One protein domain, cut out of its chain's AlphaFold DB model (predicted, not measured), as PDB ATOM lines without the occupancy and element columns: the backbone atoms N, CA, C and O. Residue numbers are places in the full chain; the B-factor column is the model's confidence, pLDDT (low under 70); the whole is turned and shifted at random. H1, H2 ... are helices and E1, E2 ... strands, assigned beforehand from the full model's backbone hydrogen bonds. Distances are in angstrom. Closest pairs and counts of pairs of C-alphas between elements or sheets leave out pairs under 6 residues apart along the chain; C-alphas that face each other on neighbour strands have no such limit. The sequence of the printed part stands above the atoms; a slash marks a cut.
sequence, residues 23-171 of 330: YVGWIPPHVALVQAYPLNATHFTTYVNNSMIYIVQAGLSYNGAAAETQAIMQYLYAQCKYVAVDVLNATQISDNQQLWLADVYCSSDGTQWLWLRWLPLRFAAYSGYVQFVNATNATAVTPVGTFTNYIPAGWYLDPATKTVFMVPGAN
ATOM      1  N   TYR A  23     250.592 196.373 202.971       91.25
ATOM      2  CA  TYR A  23     249.553 197.005 203.758       91.25
ATOM      3  C   TYR A  23     248.318 196.110 203.787       91.25
ATOM      4  O   TYR A  23     247.960 195.500 202.782       91.25
ATOM      5  N   VAL A  24     247.651 196.023 204.931       94.56
ATOM      6  CA  VAL A  24     246.483 195.152 205.106       94.56
ATOM      7  C   VAL A  24     245.233 196.014 205.203       94.56
ATOM      8  O   VAL A  24     245.237 197.006 205.926       94.56
ATOM      9  N   GLY A  25     244.174 195.657 204.470       95.56
ATOM     10  CA  GLY A  25     242.879 196.340 204.551       95.56
ATOM     11  C   GLY A  25     242.373 196.405 205.993       95.56
ATOM     12  O   GLY A  25     242.339 195.389 206.693       95.56
ATOM     13  N   TRP A  26     242.023 197.608 206.442       96.50
ATOM     14  CA  TRP A  26     241.734 197.914 207.839       96.50
ATOM     15  C   TRP A  26     240.525 198.845 207.990       96.50
ATOM     16  O   TRP A  26     239.895 199.238 207.008       96.50
ATOM     17  N   ILE A  27     240.190 199.170 209.237       96.00
ATOM     18  CA  ILE A  27     239.109 200.083 209.613       96.00
ATOM     19  C   ILE A  27     239.634 201.457 210.056       96.00
ATOM     20  O   ILE A  27     240.762 201.546 210.549       96.00
ATOM     21  N   PRO A  28     238.825 202.525 209.933       94.31
ATOM     22  CA  PRO A  28     239.155 203.823 210.511       94.31
ATOM     23  C   PRO A  28     239.343 203.738 212.041       94.31
ATOM     24  O   PRO A  28     238.605 203.001 212.695       94.31
ATOM     25  N   PRO A  29     240.254 204.519 212.654       91.56
ATOM     26  CA  PRO A  29     240.477 204.487 214.105       91.56
ATOM     27  C   PRO A  29     239.260 204.880 214.957       91.56
ATOM     28  O   PRO A  29     239.188 204.516 216.127       91.56
ATOM     29  N   HIS A  30     238.323 205.644 214.391       90.69
ATOM     30  CA  HIS A  30     237.143 206.177 215.080       90.69
ATOM     31  C   HIS A  30     235.874 205.335 214.892       90.69
ATOM     32  O   HIS A  30     234.822 205.707 215.411       90.69
ATOM     33  N   VAL A  31     235.938 204.232 214.140       93.94
ATOM     34  CA  VAL A  31     234.746 203.448 213.799       93.94
ATOM     35  C   VAL A  31     234.218 202.652 214.997       93.94
ATOM     36  O   VAL A  31     234.986 202.137 215.811       93.94
ATOM     37  N   ALA A  32     232.896 202.489 215.083       91.38
ATOM     38  CA  ALA A  32     232.264 201.672 216.115       91.38
ATOM     39  C   ALA A  32     232.075 200.223 215.645       91.38
ATOM     40  O   ALA A  32     231.541 199.973 214.563       91.38
ATOM     41  N   LEU A  33     232.457 199.261 216.489       93.94
ATOM     42  CA  LEU A  33     232.086 197.856 216.313       93.94
ATOM     43  C   LEU A  33     230.625 197.655 216.717       93.94
ATOM     44  O   LEU A  33     230.220 198.039 217.813       93.94
ATOM     45  N   VAL A  34     229.845 197.024 215.843       93.00
ATOM     46  CA  VAL A  34     228.409 196.804 216.033       93.00
ATOM     47  C   VAL A  34     228.038 195.354 215.746       93.00
ATOM     48  O   VAL A  34     228.589 194.705 214.858       93.00
ATOM     49  N   GLN A  35     227.054 194.836 216.480       92.44
ATOM     50  CA  GLN A  35     226.454 193.530 216.199       92.44
ATOM     51  C   GLN A  35     225.388 193.680 215.110       92.44
ATOM     52  O   GLN A  35     224.185 193.594 215.371       92.44
ATOM     53  N   ALA A  36     225.835 194.006 213.902       94.50
ATOM     54  CA  ALA A  36     224.975 194.135 212.736       94.50
ATOM     55  C   ALA A  36     225.033 192.872 211.877       94.50
ATOM     56  O   ALA A  36     226.084 192.249 211.738       94.50
ATOM     57  N   TYR A  37     223.901 192.522 211.276       93.75
ATOM     58  CA  TYR A  37     223.765 191.337 210.435       93.75
ATOM     59  C   TYR A  37     223.346 191.745 209.019       93.75
ATOM     60  O   TYR A  37     222.529 192.665 208.887       93.75
ATOM     61  N   PRO A  38     223.869 191.089 207.964       95.56
ATOM     62  CA  PRO A  38     223.430 191.342 206.597       95.56
ATOM     63  C   PRO A  38     221.932 191.045 206.447       95.56
ATOM     64  O   PRO A  38     221.486 189.937 206.737       95.56
ATOM     65  N   LEU A  39     221.163 192.027 205.977       93.50
ATOM     66  CA  LEU A  39     219.749 191.875 205.622       93.50
ATOM     67  C   LEU A  39     219.601 191.590 204.122       93.50
ATOM     68  O   LEU A  39     218.823 190.732 203.714       93.50
ATOM     69  N   ASN A  40     220.362 192.313 203.296       92.56
ATOM     70  CA  ASN A  40     220.472 192.098 201.854       92.56
ATOM     71  C   ASN A  40     221.883 192.490 201.366       92.56
ATOM     72  O   ASN A  40     222.768 192.774 202.170       92.56
ATOM     73  N   ALA A  41     222.091 192.532 200.046       91.62
ATOM     74  CA  ALA A  41     223.394 192.792 199.431       91.62
ATOM     75  C   ALA A  41     224.062 194.125 199.842       91.62
ATOM     76  O   ALA A  41     225.283 194.239 199.742       91.62
ATOM     77  N   THR A  42     223.308 195.135 200.278       93.75
ATOM     78  CA  THR A  42     223.844 196.455 200.677       93.75
ATOM     79  C   THR A  42     223.335 196.953 202.031       93.75
ATOM     80  O   THR A  42     223.790 197.996 202.503       93.75
ATOM     81  N   HIS A  43     222.404 196.229 202.656       95.50
ATOM     82  CA  HIS A  43     221.726 196.633 203.882       95.50
ATOM     83  C   HIS A  43     222.024 195.666 205.017       95.50
ATOM     84  O   HIS A  43     222.034 194.447 204.841       95.50
ATOM     85  N   PHE A  44     222.184 196.233 206.201       97.31
ATOM     86  CA  PHE A  44     222.402 195.531 207.451       97.31
ATOM     87  C   PHE A  44     221.354 195.980 208.461       97.31
ATOM     88  O   PHE A  44     220.732 197.034 208.316       97.31
ATOM     89  N   THR A  45     221.158 195.185 209.503       96.12
ATOM     90  CA  THR A  45     220.303 195.574 210.620       96.12
ATOM     91  C   THR A  45     220.946 195.246 211.954       96.12
ATOM     92  O   THR A  45     221.701 194.278 212.080       96.12
ATOM     93  N   THR A  46     220.663 196.079 212.947       95.38
ATOM     94  CA  THR A  46     221.052 195.863 214.337       95.38
ATOM     95  C   THR A  46     219.989 196.438 215.268       95.38
ATOM     96  O   THR A  46     219.119 197.201 214.843       95.38
ATOM     97  N   TYR A  47     220.062 196.074 216.543       92.81
ATOM     98  CA  TYR A  47     219.208 196.619 217.589       92.81
ATOM     99  C   TYR A  47     220.072 197.354 218.604       92.81
ATOM    100  O   TYR A  47     220.993 196.775 219.177       92.81
ATOM    101  N   VAL A  48     219.750 198.620 218.850       86.94
ATOM    102  CA  VAL A  48     220.414 199.447 219.863       86.94
ATOM    103  C   VAL A  48     219.333 200.114 220.696       86.94
ATOM    104  O   VAL A  48     218.425 200.734 220.151       86.94
ATOM    105  N   ASN A  49     219.416 199.981 222.021       85.50
ATOM    106  CA  ASN A  49     218.490 200.611 222.971       85.50
ATOM    107  C   ASN A  49     217.004 200.372 222.647       85.50
ATOM    108  O   ASN A  49     216.193 201.287 222.730       85.50
ATOM    109  N   ASN A  50     216.652 199.136 222.274       85.81
ATOM    110  CA  ASN A  50     215.286 198.737 221.912       85.81
ATOM    111  C   ASN A  50     214.730 199.396 220.626       85.81
ATOM    112  O   ASN A  50     213.551 199.228 220.315       85.81
ATOM    113  N   SER A  51     215.587 200.078 219.862       90.50
ATOM    114  CA  SER A  51     215.300 200.608 218.531       90.50
ATOM    115  C   SER A  51     215.970 199.754 217.459       90.50
ATOM    116  O   SER A  51     217.119 199.327 217.597       90.50
ATOM    117  N   MET A  52     215.243 199.508 216.374       93.81
ATOM    118  CA  MET A  52     215.752 198.814 215.199       93.81
ATOM    119  C   MET A  52     216.475 199.812 214.296       93.81
ATOM    120  O   MET A  52     215.917 200.838 213.905       93.81
ATOM    121  N   ILE A  53     217.715 199.499 213.943       96.06
ATOM    122  CA  ILE A  53     218.531 200.317 213.053       96.06
ATOM    123  C   ILE A  53     218.702 199.575 211.736       96.06
ATOM    124  O   ILE A  53     219.180 198.438 211.700       96.06
ATOM    125  N   TYR A  54     218.339 200.247 210.651       96.69
ATOM    126  CA  TYR A  54     218.641 199.846 209.287       96.69
ATOM    127  C   TYR A  54     219.890 200.579 208.829       96.69
ATOM    128  O   TYR A  54     219.923 201.804 208.824       96.69
ATOM    129  N   ILE A  55     220.924 199.842 208.451       97.25
ATOM    130  CA  ILE A  55     222.207 200.398 208.030       97.25
ATOM    131  C   ILE A  55     222.339 200.171 206.532       97.25
ATOM    132  O   ILE A  55     222.185 199.047 206.057       97.25
ATOM    133  N   VAL A  56     222.637 201.228 205.787       96.75
ATOM    134  CA  VAL A  56     222.806 201.196 204.335       96.75
ATOM    135  C   VAL A  56     224.228 201.598 204.004       96.75
ATOM    136  O   VAL A  56     224.668 202.684 204.386       96.75
ATOM    137  N   GLN A  57     224.931 200.741 203.259       96.69
ATOM    138  CA  GLN A  57     226.244 201.089 202.732       96.69
ATOM    139  C   GLN A  57     226.127 202.270 201.759       96.69
ATOM    140  O   GLN A  57     225.483 202.181 200.712       96.69
ATOM    141  N   ALA A  58     226.810 203.367 202.075       95.69
ATOM    142  CA  ALA A  58     226.844 204.557 201.246       95.69
ATOM    143  C   ALA A  58     227.608 204.325 199.933       95.69
ATOM    144  O   ALA A  58     228.657 203.675 199.900       95.69
ATOM    145  N   GLY A  59     227.092 204.893 198.840       93.06
ATOM    146  CA  GLY A  59     227.766 204.891 197.537       93.06
ATOM    147  C   GLY A  59     227.915 203.513 196.885       93.06
ATOM    148  O   GLY A  59     228.756 203.357 195.998       93.06
ATOM    149  N   LEU A  60     227.125 202.528 197.322       95.62
ATOM    150  CA  LEU A  60     227.107 201.178 196.775       95.62
ATOM    151  C   LEU A  60     225.678 200.790 196.396       95.62
ATOM    152  O   LEU A  60     224.750 200.903 197.192       95.62
ATOM    153  N   SER A  61     225.515 200.292 195.178       95.38
ATOM    154  CA  SER A  61     224.253 199.762 194.667       95.38
ATOM    155  C   SER A  61     224.446 198.332 194.179       95.38
ATOM    156  O   SER A  61     225.557 197.933 193.826       95.38
ATOM    157  N   TYR A  62     223.368 197.556 194.187       95.06
ATOM    158  CA  TYR A  62     223.366 196.160 193.778       95.06
ATOM    159  C   TYR A  62     222.274 195.930 192.737       95.06
ATOM    160  O   TYR A  62     221.110 196.215 193.005       95.06
ATOM    161  N   ASN A  63     222.662 195.404 191.576       93.00
ATOM    162  CA  ASN A  63     221.790 195.136 190.432       93.00
ATOM    163  C   ASN A  63     222.078 193.733 189.869       93.00
ATOM    164  O   ASN A  63     222.429 193.591 188.700       93.00
ATOM    165  N   GLY A  64     221.998 192.702 190.714       90.75
ATOM    166  CA  GLY A  64     222.228 191.311 190.305       90.75
ATOM    167  C   GLY A  64     220.954 190.473 190.239       90.75
ATOM    168  O   GLY A  64     219.931 190.804 190.841       90.75
ATOM    169  N   ALA A  65     221.029 189.356 189.516       91.62
ATOM    170  CA  ALA A  65     219.963 188.360 189.470       91.62
ATOM    171  C   ALA A  65     219.864 187.579 190.795       91.62
ATOM    172  O   ALA A  65     220.822 187.495 191.563       91.62
ATOM    173  N   ALA A  66     218.725 186.920 191.037       88.12
ATOM    174  CA  ALA A  66     218.483 186.170 192.276       88.12
ATOM    175  C   ALA A  66     219.571 185.117 192.587       88.12
ATOM    176  O   ALA A  66     219.960 184.944 193.743       88.12
ATOM    177  N   ALA A  67     220.110 184.451 191.559       86.44
ATOM    178  CA  ALA A  67     221.205 183.491 191.718       86.44
ATOM    179  C   ALA A  67     222.506 184.157 192.213       86.44
ATOM    180  O   ALA A  67     223.189 183.619 193.085       86.44
ATOM    181  N   GLU A  68     222.830 185.354 191.712       89.38
ATOM    182  CA  GLU A  68     223.987 186.128 192.174       89.38
ATOM    183  C   GLU A  68     223.779 186.624 193.606       89.38
ATOM    184  O   GLU A  68     224.722 186.633 194.398       89.38
ATOM    185  N   THR A  69     222.541 186.985 193.962       92.56
ATOM    186  CA  THR A  69     222.197 187.420 195.321       92.56
ATOM    187  C   THR A  69     222.535 186.329 196.329       92.56
ATOM    188  O   THR A  69     223.136 186.617 197.361       92.56
ATOM    189  N   GLN A  70     222.225 185.065 196.025       91.75
ATOM    190  CA  GLN A  70     222.524 183.954 196.926       91.75
ATOM    191  C   GLN A  70     224.032 183.791 197.175       91.75
ATOM    192  O   GLN A  70     224.451 183.672 198.329       91.75
ATOM    193  N   ALA A  71     224.853 183.833 196.122       91.75
ATOM    194  CA  ALA A  71     226.308 183.714 196.242       91.75
ATOM    195  C   ALA A  71     226.927 184.894 197.014       91.75
ATOM    196  O   ALA A  71     227.804 184.712 197.861       91.75
ATOM    197  N   ILE A  72     226.437 186.108 196.762       94.50
ATOM    198  CA  ILE A  72     226.891 187.324 197.440       94.50
ATOM    199  C   ILE A  72     226.522 187.303 198.918       94.50
ATOM    200  O   ILE A  72     227.371 187.592 199.759       94.50
ATOM    201  N   MET A  73     225.293 186.910 199.257       95.12
ATOM    202  CA  MET A  73     224.885 186.808 200.655       95.12
ATOM    203  C   MET A  73     225.726 185.772 201.402       95.12
ATOM    204  O   MET A  73     226.152 186.040 202.519       95.12
ATOM    205  N   GLN A  74     226.056 184.632 200.781       94.25
ATOM    206  CA  GLN A  74     226.988 183.662 201.373       94.25
ATOM    207  C   GLN A  74     228.374 184.266 201.633       94.25
ATOM    208  O   GLN A  74     228.946 184.050 202.702       94.25
ATOM    209  N   TYR A  75     228.902 185.052 200.690       95.25
ATOM    210  CA  TYR A  75     230.164 185.763 200.884       95.25
ATOM    211  C   TYR A  75     230.076 186.771 202.037       95.25
ATOM    212  O   TYR A  75     230.943 186.768 202.909       95.25
ATOM    213  N   LEU A  76     229.019 187.587 202.091       96.25
ATOM    214  CA  LEU A  76     228.814 188.558 203.168       96.25
ATOM    215  C   LEU A  76     228.674 187.874 204.528       96.25
ATOM    216  O   LEU A  76     229.320 188.306 205.473       96.25
ATOM    217  N   TYR A  77     227.923 186.778 204.646       95.31
ATOM    218  CA  TYR A  77     227.832 186.038 205.909       95.31
ATOM    219  C   TYR A  77     229.183 185.477 206.365       95.31
ATOM    220  O   TYR A  77     229.466 185.463 207.560       95.31
ATOM    221  N   ALA A  78     230.033 185.047 205.430       94.88
ATOM    222  CA  ALA A  78     231.371 184.563 205.757       94.88
ATOM    223  C   ALA A  78     232.328 185.698 206.167       94.88
ATOM    224  O   ALA A  78     233.165 185.509 207.049       94.88
ATOM    225  N   GLN A  79     232.224 186.865 205.526       94.94
ATOM    226  CA  GLN A  79     233.119 187.999 205.766       94.94
ATOM    227  C   GLN A  79     232.657 188.921 206.894       94.94
ATOM    228  O   GLN A  79     233.488 189.583 207.492       94.94
ATOM    229  N   CYS A  80     231.363 188.999 207.197       96.38
ATOM    230  CA  CYS A  80     230.782 189.948 208.149       96.38
ATOM    231  C   CYS A  80     230.465 189.285 209.493       96.38
ATOM    232  O   CYS A  80     229.371 189.449 210.030       96.38
ATOM    233  N   LYS A  81     231.417 188.523 210.048       95.50
ATOM    234  CA  LYS A  81     231.296 187.992 211.416       95.50
ATOM    235  C   LYS A  81     231.459 189.105 212.452       95.50
ATOM    236  O   LYS A  81     230.751 189.136 213.454       95.50
ATOM    237  N   TYR A  82     232.387 190.017 212.187       96.56
ATOM    238  CA  TYR A  82     232.544 191.285 212.878       96.56
ATOM    239  C   TYR A  82     232.167 192.400 211.913       96.56
ATOM    240  O   TYR A  82     232.599 192.388 210.759       96.56
ATOM    241  N   VAL A  83     231.372 193.356 212.387       97.19
ATOM    242  CA  VAL A  83     230.939 194.501 211.588       97.19
ATOM    243  C   VAL A  83     231.330 195.781 212.312       97.19
ATOM    244  O   VAL A  83     231.099 195.926 213.511       97.19
ATOM    245  N   ALA A  84     231.947 196.700 211.579       97.19
ATOM    246  CA  ALA A  84     232.236 198.048 212.030       97.19
ATOM    247  C   ALA A  84     231.519 199.042 211.118       97.19
ATOM    248  O   ALA A  84     231.456 198.834 209.905       97.19
ATOM    249  N   VAL A  85     230.951 200.094 211.698       96.00
ATOM    250  CA  VAL A  85     230.110 201.049 210.973       96.00
ATOM    251  C   VAL A  85     230.539 202.472 211.298       96.00
ATOM    252  O   VAL A  85     230.575 202.865 212.465       96.00
ATOM    253  N   ASP A  86     230.865 203.230 210.253       95.62
ATOM    254  CA  ASP A  86     231.138 204.666 210.309       95.62
ATOM    255  C   ASP A  86     229.894 205.414 209.821       95.62
ATOM    256  O   ASP A  86     229.570 205.414 208.630       95.62
ATOM    257  N   VAL A  87     229.124 205.959 210.763       95.06
ATOM    258  CA  VAL A  87     227.811 206.549 210.483       95.06
ATOM    259  C   VAL A  87     227.993 207.933 209.870       95.06
ATOM    260  O   VAL A  87     228.436 208.864 210.536       95.06
ATOM    261  N   LEU A  88     227.591 208.083 208.608       94.25
ATOM    262  CA  LEU A  88     227.675 209.348 207.875       94.25
ATOM    263  C   LEU A  88     226.440 210.217 208.118       94.25
ATOM    264  O   LEU A  88     226.537 211.437 208.231       94.25
ATOM    265  N   ASN A  89     225.266 209.590 208.167       95.19
ATOM    266  CA  ASN A  89     224.007 210.260 208.457       95.19
ATOM    267  C   ASN A  89     223.035 209.293 209.138       95.19
ATOM    268  O   ASN A  89     222.931 208.134 208.738       95.19
ATOM    269  N   ALA A  90     222.294 209.779 210.130       93.56
ATOM    270  CA  ALA A  90     221.267 209.022 210.830       93.56
ATOM    271  C   ALA A  90     219.930 209.759 210.729       93.56
ATOM    272  O   ALA A  90     219.828 210.943 211.043       93.56
ATOM    273  N   THR A  91     218.895 209.045 210.299       94.19
ATOM    274  CA  THR A  91     217.543 209.582 210.128       94.19
ATOM    275  C   THR A  91     216.551 208.763 210.941       94.19
ATOM    276  O   THR A  91     216.582 207.532 210.926       94.19
ATOM    277  N   GLN A  92     215.683 209.443 211.688       92.88
ATOM    278  CA  GLN A  92     214.618 208.795 212.445       92.88
ATOM    279  C   GLN A  92     213.457 208.480 211.494       92.88
ATOM    280  O   GLN A  92     212.958 209.378 210.820       92.88
ATOM    281  N   ILE A  93     213.031 207.215 211.436       92.06
ATOM    282  CA  ILE A  93     211.880 206.783 210.626       92.06
ATOM    283  C   ILE A  93     210.603 206.784 211.479       92.06
ATOM    284  O   ILE A  93     209.549 207.225 211.035       92.06
ATOM    285  N   SER A  94     210.697 206.276 212.710       91.81
ATOM    286  CA  SER A  94     209.625 206.254 213.717       91.81
ATOM    287  C   SER A  94     210.234 206.219 215.121       91.81
ATOM    288  O   SER A  94     211.457 206.149 215.246       91.81
ATOM    289  N   ASP A  95     209.416 206.223 216.175       86.88
ATOM    290  CA  ASP A  95     209.879 206.253 217.574       86.88
ATOM    291  C   ASP A  95     210.945 205.186 217.887       86.88
ATOM    292  O   ASP A  95     211.922 205.476 218.573       86.88
ATOM    293  N   ASN A  96     210.829 203.993 217.286       90.69
ATOM    294  CA  ASN A  96     211.734 202.860 217.518       90.69
ATOM    295  C   ASN A  96     212.492 202.399 216.257       90.69
ATOM    296  O   ASN A  96     212.998 201.275 216.230       90.69
ATOM    297  N   GLN A  97     212.547 203.209 215.190       93.94
ATOM    298  CA  GLN A  97     213.264 202.848 213.959       93.94
ATOM    299  C   GLN A  97     214.130 203.987 213.430       93.94
ATOM    300  O   GLN A  97     213.669 205.120 213.277       93.94
ATOM    301  N   GLN A  98     215.368 203.652 213.076       94.94
ATOM    302  CA  GLN A  98     216.329 204.574 212.477       94.94
ATOM    303  C   GLN A  98     216.938 203.995 211.200       94.94
ATOM    304  O   GLN A  98     217.135 202.786 211.083       94.94
ATOM    305  N   LEU A  99     217.267 204.877 210.260       95.50
ATOM    306  CA  LEU A  99     218.026 204.576 209.053       95.50
ATOM    307  C   LEU A  99     219.380 205.279 209.126       95.50
ATOM    308  O   LEU A  99     219.447 206.509 209.187       95.50
ATOM    309  N   TRP A 100     220.452 204.497 209.106       95.88
ATOM    310  CA  TRP A 100     221.829 204.964 209.074       95.88
ATOM    311  C   TRP A 100     222.398 204.777 207.673       95.88
ATOM    312  O   TRP A 100     222.519 203.658 207.182       95.88
ATOM    313  N   LEU A 101     222.782 205.879 207.040       96.75
ATOM    314  CA  LEU A 101     223.657 205.855 205.878       96.75
ATOM    315  C   LEU A 101     225.097 205.841 206.390       96.75
ATOM    316  O   LEU A 101     225.494 206.745 207.127       96.75
ATOM    317  N   ALA A 102     225.869 204.819 206.034       96.31
ATOM    318  CA  ALA A 102     227.160 204.576 206.666       96.31
ATOM    319  C   ALA A 102     228.182 203.929 205.729       96.31
ATOM    320  O   ALA A 102     227.824 203.314 204.722       96.31
ATOM    321  N   ASP A 103     229.455 204.018 206.103       96.50
ATOM    322  CA  ASP A 103     230.488 203.117 205.608       96.50
ATOM    323  C   ASP A 103     230.570 201.880 206.506       96.50
ATOM    324  O   ASP A 103     230.734 201.966 207.721       96.50
ATOM    325  N   VAL A 104     230.422 200.710 205.893       97.31
ATOM    326  CA  VAL A 104     230.364 199.412 206.554       97.31
ATOM    327  C   VAL A 104     231.632 198.637 206.233       97.31
ATOM    328  O   VAL A 104     232.046 198.494 205.076       97.31
ATOM    329  N   TYR A 105     232.230 198.104 207.287       97.75
ATOM    330  CA  TYR A 105     233.423 197.287 207.236       97.75
ATOM    331  C   TYR A 105     233.133 195.936 207.875       97.75
ATOM    332  O   TYR A 105     232.533 195.858 208.944       97.75
ATOM    333  N   CYS A 106     233.585 194.871 207.234       97.12
ATOM    334  CA  CYS A 106     233.355 193.505 207.674       97.12
ATOM    335  C   CYS A 106     234.673 192.774 207.900       97.12
ATOM    336  O   CYS A 106     235.619 192.961 207.141       97.12
ATOM    337  N   SER A 107     234.738 191.911 208.904       97.19
ATOM    338  CA  SER A 107     235.862 190.995 209.075       97.19
ATOM    339  C   SER A 107     235.405 189.614 209.527       97.19
ATOM    340  O   SER A 107     234.494 189.477 210.347       97.19
ATOM    341  N   SER A 108     236.044 188.574 208.992       95.88
ATOM    342  CA  SER A 108     235.793 187.184 209.379       95.88
ATOM    343  C   SER A 108     236.454 186.834 210.715       95.88
ATOM    344  O   SER A 108     235.928 186.014 211.468       95.88
ATOM    345  N   ASP A 109     237.597 187.453 211.022       94.75
ATOM    346  CA  ASP A 109     238.445 187.117 212.173       94.75
ATOM    347  C   ASP A 109     239.011 188.331 212.939       94.75
ATOM    348  O   ASP A 109     239.596 188.157 214.006       94.75
ATOM    349  N   GLY A 110     238.803 189.550 212.438       92.56
ATOM    350  CA  GLY A 110     239.303 190.803 213.007       92.56
ATOM    351  C   GLY A 110     240.711 191.202 212.547       92.56
ATOM    352  O   GLY A 110     241.179 192.273 212.931       92.56
ATOM    353  N   THR A 111     241.391 190.387 211.733       91.44
ATOM    354  CA  THR A 111     242.782 190.621 211.288       91.44
ATOM    355  C   THR A 111     242.887 191.354 209.955       91.44
ATOM    356  O   THR A 111     243.923 191.942 209.645       91.44
ATOM    357  N   GLN A 112     241.809 191.350 209.180       93.75
ATOM    358  CA  GLN A 112     241.710 192.056 207.916       93.75
ATOM    359  C   GLN A 112     240.262 192.467 207.680       93.75
ATOM    360  O   GLN A 112     239.340 191.681 207.907       93.75
ATOM    361  N   TRP A 113     240.060 193.697 207.222       97.38
ATOM    362  CA  TRP A 113     238.735 194.284 207.083       97.38
ATOM    363  C   TRP A 113     238.393 194.556 205.619       97.38
ATOM    364  O   TRP A 113     239.170 195.132 204.857       97.38
ATOM    365  N   LEU A 114     237.204 194.107 205.233       97.12
ATOM    366  CA  LEU A 114     236.547 194.359 203.966       97.12
ATOM    367  C   LEU A 114     235.742 195.646 204.096       97.12
ATOM    368  O   LEU A 114     234.707 195.649 204.756       97.12
ATOM    369  N   TRP A 115     236.152 196.710 203.415       97.19
ATOM    370  CA  TRP A 115     235.251 197.830 203.168       97.19
ATOM    371  C   TRP A 115     234.255 197.439 202.074       97.19
ATOM    372  O   TRP A 115     234.672 197.068 200.975       97.19
ATOM    373  N   LEU A 116     232.945 197.521 202.330       96.50
ATOM    374  CA  LEU A 116     231.955 197.052 201.350       96.50
ATOM    375  C   LEU A 116     231.998 197.825 200.024       96.50
ATOM    376  O   LEU A 116     231.629 197.278 198.987       96.50
ATOM    377  N   ARG A 117     232.526 199.057 200.002       95.75
ATOM    378  CA  ARG A 117     232.745 199.794 198.743       95.75
ATOM    379  C   ARG A 117     233.735 199.112 197.805       95.75
ATOM    380  O   ARG A 117     233.753 199.455 196.631       95.75
ATOM    381  N   TRP A 118     234.509 198.133 198.268       96.69
ATOM    382  CA  TRP A 118     235.383 197.324 197.418       96.69
ATOM    383  C   TRP A 118     234.674 196.172 196.703       96.69
ATOM    384  O   TRP A 118     235.267 195.564 195.816       96.69
ATOM    385  N   LEU A 119     233.416 195.863 197.031       96.19
ATOM    386  CA  LEU A 119     232.680 194.764 196.398       96.19
ATOM    387  C   LEU A 119     232.581 194.841 194.859       96.19
ATOM    388  O   LEU A 119     232.693 193.778 194.244       96.19
ATOM    389  N   PRO A 120     232.473 196.023 194.206       96.44
ATOM    390  CA  PRO A 120     232.540 196.124 192.745       96.44
ATOM    391  C   PRO A 120     233.841 195.574 192.140       96.44
ATOM    392  O   PRO A 120     233.854 195.169 190.984       96.44
ATOM    393  N   LEU A 121     234.936 195.516 192.909       95.50
ATOM    394  CA  LEU A 121     236.211 194.950 192.450       95.50
ATOM    395  C   LEU A 121     236.192 193.417 192.377       95.50
ATOM    396  O   LEU A 121     237.068 192.822 191.756       95.50
ATOM    397  N   ARG A 122     235.212 192.778 193.026       94.06
ATOM    398  CA  ARG A 122     235.074 191.319 193.090       94.06
ATOM    399  C   ARG A 122     233.836 190.803 192.365       94.06
ATOM    400  O   ARG A 122     233.859 189.693 191.843       94.06
ATOM    401  N   PHE A 123     232.761 191.580 192.350       94.75
ATOM    402  CA  PHE A 123     231.454 191.154 191.867       94.75
ATOM    403  C   PHE A 123     230.861 192.215 190.939       94.75
ATOM    404  O   PHE A 123     230.539 193.319 191.375       94.75
ATOM    405  N   ALA A 124     230.647 191.850 189.674       92.69
ATOM    406  CA  ALA A 124     230.110 192.752 188.651       92.69
ATOM    407  C   ALA A 124     228.675 193.236 188.941       92.69
ATOM    408  O   ALA A 124     228.270 194.289 188.460       92.69
ATOM    409  N   ALA A 125     227.917 192.492 189.754       94.50
ATOM    410  CA  ALA A 125     226.565 192.862 190.163       94.50
ATOM    411  C   ALA A 125     226.512 194.090 191.095       94.50
ATOM    412  O   ALA A 125     225.440 194.667 191.296       94.50
ATOM    413  N   TYR A 126     227.644 194.498 191.677       96.06
ATOM    414  CA  TYR A 126     227.737 195.737 192.441       96.06
ATOM    415  C   TYR A 126     228.185 196.899 191.564       96.06
ATOM    416  O   TYR A 126     229.106 196.788 190.761       96.06
ATOM    417  N   SER A 127     227.566 198.054 191.780       94.94
ATOM    418  CA  SER A 127     227.917 199.310 191.126       94.94
ATOM    419  C   SER A 127     228.234 200.367 192.180       94.94
ATOM    420  O   SER A 127     227.417 200.667 193.052       94.94
ATOM    421  N   GLY A 128     229.439 200.926 192.099       92.44
ATOM    422  CA  GLY A 128     229.949 201.952 193.003       92.44
ATOM    423  C   GLY A 128     231.330 202.425 192.553       92.44
ATOM    424  O   GLY A 128     232.086 201.665 191.948       92.44
ATOM    425  N   TYR A 129     231.656 203.688 192.818       91.38
ATOM    426  CA  TYR A 129     232.960 204.242 192.457       91.38
ATOM    427  C   TYR A 129     234.025 203.848 193.487       91.38
ATOM    428  O   TYR A 129     233.878 204.153 194.676       91.38
ATOM    429  N   VAL A 130     235.108 203.228 193.006       92.88
ATOM    430  CA  VAL A 130     236.320 202.939 193.780       92.88
ATOM    431  C   VAL A 130     237.481 203.709 193.171       92.88
ATOM    432  O   VAL A 130     237.910 203.440 192.051       92.88
ATOM    433  N   GLN A 131     237.981 204.691 193.913       92.31
ATOM    434  CA  GLN A 131     239.167 205.440 193.521       92.31
ATOM    435  C   GLN A 131     240.414 204.560 193.661       92.31
ATOM    436  O   GLN A 131     240.503 203.762 194.589       92.31
ATOM    437  N   PHE A 132     241.397 204.751 192.782       92.38
ATOM    438  CA  PHE A 132     242.717 204.127 192.877       92.38
ATOM    439  C   PHE A 132     243.808 205.187 192.971       92.38
ATOM    440  O   PHE A 132     243.684 206.276 192.407       92.38
ATOM    441  N   VAL A 133     244.892 204.849 193.664       90.00
ATOM    442  CA  VAL A 133     246.081 205.692 193.799       90.00
ATOM    443  C   VAL A 133     247.286 204.939 193.254       90.00
ATOM    444  O   VAL A 133     247.493 203.771 193.585       90.00
ATOM    445  N   ASN A 134     248.089 205.615 192.429       88.06
ATOM    446  CA  ASN A 134     249.386 205.094 192.011       88.06
ATOM    447  C   ASN A 134     250.325 205.083 193.225       88.06
ATOM    448  O   ASN A 134     250.640 206.123 193.800       88.06
ATOM    449  N   ALA A 135     250.736 203.886 193.613       83.88
ATOM    450  CA  ALA A 135     251.527 203.590 194.788       83.88
ATOM    451  C   ALA A 135     252.695 202.688 194.373       83.88
ATOM    452  O   ALA A 135     252.712 201.492 194.657       83.88
ATOM    453  N   THR A 136     253.643 203.259 193.625       82.50
ATOM    454  CA  THR A 136     254.785 202.525 193.064       82.50
ATOM    455  C   THR A 136     255.531 201.746 194.151       82.50
ATOM    456  O   THR A 136     255.881 202.306 195.186       82.50
ATOM    457  N   ASN A 137     255.778 200.454 193.907       83.81
ATOM    458  CA  ASN A 137     256.418 199.509 194.832       83.81
ATOM    459  C   ASN A 137     255.660 199.243 196.147       83.81
ATOM    460  O   ASN A 137     256.221 198.626 197.050       83.81
ATOM    461  N   ALA A 138     254.393 199.646 196.261       85.81
ATOM    462  CA  ALA A 138     253.538 199.271 197.381       85.81
ATOM    463  C   ALA A 138     252.588 198.131 196.991       85.81
ATOM    464  O   ALA A 138     252.110 198.048 195.854       85.81
ATOM    465  N   THR A 139     252.295 197.264 197.961       91.38
ATOM    466  CA  THR A 139     251.288 196.204 197.834       91.38
ATOM    467  C   THR A 139     250.277 196.331 198.963       91.38
ATOM    468  O   THR A 139     250.661 196.499 200.117       91.38
ATOM    469  N   ALA A 140     248.992 196.238 198.633       92.75
ATOM    470  CA  ALA A 140     247.895 196.174 199.583       92.75
ATOM    471  C   ALA A 140     247.163 194.836 199.457       92.75
ATOM    472  O   ALA A 140     246.730 194.455 198.370       92.75
ATOM    473  N   VAL A 141     246.996 194.133 200.571       94.81
ATOM    474  CA  VAL A 141     246.222 192.895 200.663       94.81
ATOM    475  C   VAL A 141     244.864 193.236 201.263       94.81
ATOM    476  O   VAL A 141     244.773 193.773 202.370       94.81
ATOM    477  N   THR A 142     243.790 192.896 200.556       95.12
ATOM    478  CA  THR A 142     242.402 193.111 200.995       95.12
ATOM    479  C   THR A 142     241.591 191.815 200.862       95.12
ATOM    480  O   THR A 142     241.980 190.932 200.092       95.12
ATOM    481  N   PRO A 143     240.419 191.694 201.512       94.69
ATOM    482  CA  PRO A 143     239.557 190.520 201.334       94.69
ATOM    483  C   PRO A 143     238.973 190.363 199.917       94.69
ATOM    484  O   PRO A 143     238.439 189.302 199.580       94.69
ATOM    485  N   VAL A 144     239.061 191.399 199.070       94.31
ATOM    486  CA  VAL A 144     238.656 191.325 197.653       94.31
ATOM    487  C   VAL A 144     239.809 191.003 196.705       94.31
ATOM    488  O   VAL A 144     239.553 190.685 195.548       94.31
ATOM    489  N   GLY A 145     241.055 191.039 197.178       93.12
ATOM    490  CA  GLY A 145     242.231 190.755 196.364       93.12
ATOM    491  C   GLY A 145     243.489 191.481 196.835       93.12
ATOM    492  O   GLY A 145     243.461 192.302 197.757       93.12
ATOM    493  N   THR A 146     244.595 191.173 196.167       94.81
ATOM    494  CA  THR A 146     245.892 191.822 196.373       94.81
ATOM    495  C   THR A 146     246.154 192.805 195.240       94.81
ATOM    496  O   THR A 146     246.058 192.444 194.069       94.81
ATOM    497  N   PHE A 147     246.506 194.037 195.593       93.62
ATOM    498  CA  PHE A 147     246.728 195.139 194.667       93.62
ATOM    499  C   PHE A 147     248.166 195.639 194.780       93.62
ATOM    500  O   PHE A 147     248.610 196.004 195.866       93.62
ATOM    501  N   THR A 148     248.888 195.690 193.662       91.81
ATOM    502  CA  THR A 148     250.290 196.134 193.609       91.81
ATOM    503  C   THR A 148     250.413 197.316 192.659       91.81
ATOM    504  O   THR A 148     249.801 197.315 191.593       91.81
ATOM    505  N   ASN A 149     251.201 198.329 193.031       89.06
ATOM    506  CA  ASN A 149     251.416 199.583 192.290       89.06
ATOM    507  C   ASN A 149     250.185 200.493 192.120       89.06
ATOM    508  O   ASN A 149     250.354 201.694 191.938       89.06
ATOM    509  N   TYR A 150     248.967 199.961 192.196       90.44
ATOM    510  CA  TYR A 150     247.710 200.704 192.121       90.44
ATOM    511  C   TYR A 150     246.775 200.213 193.216       90.44
ATOM    512  O   TYR A 150     246.175 199.149 193.095       90.44
ATOM    513  N   ILE A 151     246.677 200.976 194.300       92.94
ATOM    514  CA  ILE A 151     245.969 200.564 195.516       92.94
ATOM    515  C   ILE A 151     244.596 201.251 195.551       92.94
ATOM    516  O   ILE A 151     244.531 202.464 195.312       92.94
ATOM    517  N   PRO A 152     243.496 200.519 195.822       95.38
ATOM    518  CA  PRO A 152     242.185 201.133 195.956       95.38
ATOM    519  C   PRO A 152     242.139 202.037 197.188       95.38
ATOM    520  O   PRO A 152     242.809 201.797 198.192       95.38
ATOM    521  N   ALA A 153     241.330 203.084 197.131       93.94
ATOM    522  CA  ALA A 153     241.101 203.946 198.274       93.94
ATOM    523  C   ALA A 153     240.507 203.149 199.442       93.94
ATOM    524  O   ALA A 153     239.735 202.214 199.229       93.94
ATOM    525  N   GLY A 154     240.853 203.519 200.666       94.38
ATOM    526  CA  GLY A 154     240.380 202.888 201.890       94.38
ATOM    527  C   GLY A 154     241.379 203.022 203.029       94.38
ATOM    528  O   GLY A 154     242.366 203.754 202.929       94.38
ATOM    529  N   TRP A 155     241.099 202.317 204.118       95.56
ATOM    530  CA  TRP A 155     241.935 202.298 205.310       95.56
ATOM    531  C   TRP A 155     242.842 201.078 205.312       95.56
ATOM    532  O   TRP A 155     242.435 199.977 204.940       95.56
ATOM    533  N   TYR A 156     244.079 201.296 205.740       94.62
ATOM    534  CA  TYR A 156     245.128 200.293 205.728       94.62
ATOM    535  C   TYR A 156     245.927 200.319 207.025       94.62
ATOM    536  O   TYR A 156     246.138 201.378 207.613       94.62
ATOM    537  N   LEU A 157     246.380 199.142 207.443       92.94
ATOM    538  CA  LEU A 157     247.324 198.932 208.531       92.94
ATOM    539  C   LEU A 157     248.682 198.570 207.929       92.94
ATOM    540  O   LEU A 157     248.766 197.632 207.133       92.94
ATOM    541  N   ASP A 158     249.740 199.258 208.346       89.56
ATOM    542  CA  ASP A 158     251.105 198.778 208.139       89.56
ATOM    543  C   ASP A 158     251.475 197.761 209.238       89.56
ATOM    544  O   ASP A 158     251.570 198.124 210.418       89.56
ATOM    545  N   PRO A 159     251.715 196.480 208.895       86.38
ATOM    546  CA  PRO A 159     252.094 195.470 209.872       86.38
ATOM    547  C   PRO A 159     253.421 195.751 210.585       86.38
ATOM    548  O   PRO A 159     253.596 195.239 211.696       86.38
ATOM    549  N   ALA A 160     254.339 196.513 209.979       82.00
ATOM    550  CA  ALA A 160     255.654 196.798 210.544       82.00
ATOM    551  C   ALA A 160     255.592 197.879 211.627       82.00
ATOM    552  O   ALA A 160     256.071 197.654 212.742       82.00
ATOM    553  N   THR A 161     254.965 199.021 211.333       83.12
ATOM    554  CA  THR A 161     254.848 200.139 212.287       83.12
ATOM    555  C   THR A 161     253.599 200.093 213.157       83.12
ATOM    556  O   THR A 161     253.529 200.815 214.150       83.12
ATOM    557  N   LYS A 162     252.616 199.251 212.810       87.69
ATOM    558  CA  LYS A 162     251.271 199.226 213.413       87.69
ATOM    559  C   LYS A 162     250.493 200.532 213.227       87.69
ATOM    560  O   LYS A 162     249.570 200.812 213.986       87.69
ATOM    561  N   THR A 163     250.853 201.326 212.222       88.69
ATOM    562  CA  THR A 163     250.149 202.570 211.907       88.69
ATOM    563  C   THR A 163     248.948 202.302 211.008       88.69
ATOM    564  O   THR A 163     249.010 201.481 210.092       88.69
ATOM    565  N   VAL A 164     247.844 202.996 211.287       92.38
ATOM    566  CA  VAL A 164     246.624 202.968 210.473       92.38
ATOM    567  C   VAL A 164     246.549 204.263 209.676       92.38
ATOM    568  O   VAL A 164     246.690 205.346 210.247       92.38
ATOM    569  N   PHE A 165     246.326 204.168 208.370       91.69
ATOM    570  CA  PHE A 165     246.285 205.325 207.479       91.69
ATOM    571  C   PHE A 165     245.265 205.148 206.349       91.69
ATOM    572  O   PHE A 165     244.869 204.033 206.012       91.69
ATOM    573  N   MET A 166     244.843 206.266 205.757       92.19
ATOM    574  CA  MET A 166     243.865 206.302 204.669       92.19
ATOM    575  C   MET A 166     244.540 206.571 203.318       92.19
ATOM    576  O   MET A 166     245.467 207.374 203.213       92.19
ATOM    577  N   VAL A 167     244.039 205.929 202.267       91.56
ATOM    578  CA  VAL A 167     244.398 206.177 200.866       91.56
ATOM    579  C   VAL A 167     243.135 206.629 200.111       91.56
ATOM    580  O   VAL A 167     242.107 205.975 200.265       91.56
ATOM    581  N   PRO A 168     243.175 207.693 199.284       82.44
ATOM    582  CA  PRO A 168     244.193 208.743 199.301       82.44
ATOM    583  C   PRO A 168     244.174 209.493 200.645       82.44
ATOM    584  O   PRO A 168     243.128 209.646 201.264       82.44
ATOM    585  N   GLY A 169     245.341 209.955 201.097       78.00
ATOM    586  CA  GLY A 169     245.484 210.677 202.370       78.00
ATOM    587  C   GLY A 169     246.870 210.521 202.999       78.00
ATOM    588  O   GLY A 169     247.377 211.451 203.617       78.00
ATOM    589  N   ALA A 170     247.518 209.377 202.772       77.19
ATOM    590  CA  ALA A 170     248.875 209.086 203.225       77.19
ATOM    591  C   ALA A 170     249.922 209.223 202.105       77.19
ATOM    592  O   ALA A 170     249.681 208.838 200.959       77.19
ATOM    593  N   ASN A 171     251.123 209.710 202.448       80.81
ATOM    594  CA  ASN A 171     252.292 209.680 201.563       80.81
ATOM    595  C   ASN A 171     253.046 208.352 201.748       80.81
ATOM    596  O   ASN A 171     253.915 208.226 202.611       80.81
TER     597      ASN A 171
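What this domain is: This is residues 23 to 171 of the 330 residues of an uncharacterized protein of Pyrobaculum sp (UniProt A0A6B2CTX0). Two lobes stand end to end along the longest axis, each a strongly twisted sheet of five strands, with the short helix H2 between them. E1 and E7 to E10 make one lobe; E2 to E6 make the other, a sheet folded back on itself, and the longer helix H1 reaches away from it, meeting it near residues 76 to 79. The 149 printed residues run E1 E2 E3 E4 H1 E5 E6 H2 E7 E8 E9 E10, ten named strands and two named helices, mixed in class. The sheets' orders are E8 E7 E1 E9 E10 and E2 E5 E6 E4 E3, both mixed parallel and antiparallel. The whole is compact, with a radius of gyration of the C-alphas of 15.6 A and spans of 51 by 35 by 25 A.

How they stand to each other: Start at E1, residues 23 to 26: it is parallel to E7, residues 132 to 142, with N 25 and O 141 at 2.9 A, and antiparallel to E9, residues 154 to 157, with N 26 and O 155 at 2.8 A. E7 forms a hairpin with E8, residues 145 to 152, where N 147 and O 140 are 2.8 A apart; E9 forms one with E10, residues 164 to 167, where N 156 and O 165 are 2.9 A apart. Next look at E2, residues 32 to 34, antiparallel to E5, residues 82 to 94, with N 34 and O 83 at 2.9 A. E5 forms a hairpin with E6, residues 97 to 107, with N 91 and O 99 at 2.8 A. E6 is parallel to E4, residues 51 to 57, with N 56 and O 100 at 2.8 A, and E4 forms a hairpin with E3, residues 43 to 48, with N 53 and O 46 at 2.8 A. This is a folded sheet, two leaves that face each other: E2 and E5 face E4 and E3, with E6 as the hinge. H1, residues 66 to 79, only grazes it with residues 76 to 79; the C-alphas of Gln 79 and Ser 107 are closest to each other, 5.2 A apart. H2, residues 116 to 121, only grazes both sheets, and its Leu 116 comes closest to E6 at Val 104, 5.9 A between C-alphas. H1 has every O i to N i+4 pair within hydrogen-bond range; H2 has 0 of 2, and 2 of 3 O i to N i+3 pairs.

Where its parts are: Find C-alpha 23 at (249.553, 197.005, 203.758), where E1 begins. H1 runs 20.0 A from C-alpha 66 at (218.483, 186.170, 192.276). E5 spans 27.4 A and bends by 90 degrees at residue 88; E6 spans 26.0 A and bends by 78 degrees at residue 101. E10 ends at C-alpha 167, (244.398, 206.177, 200.866).

The domain as a whole: The C-alphas farthest apart, those of Asp 95 and Asn 137, are 52.2 A from each other. The printed part has no cut, no link is long, and no printed residue is under 70 in pLDDT.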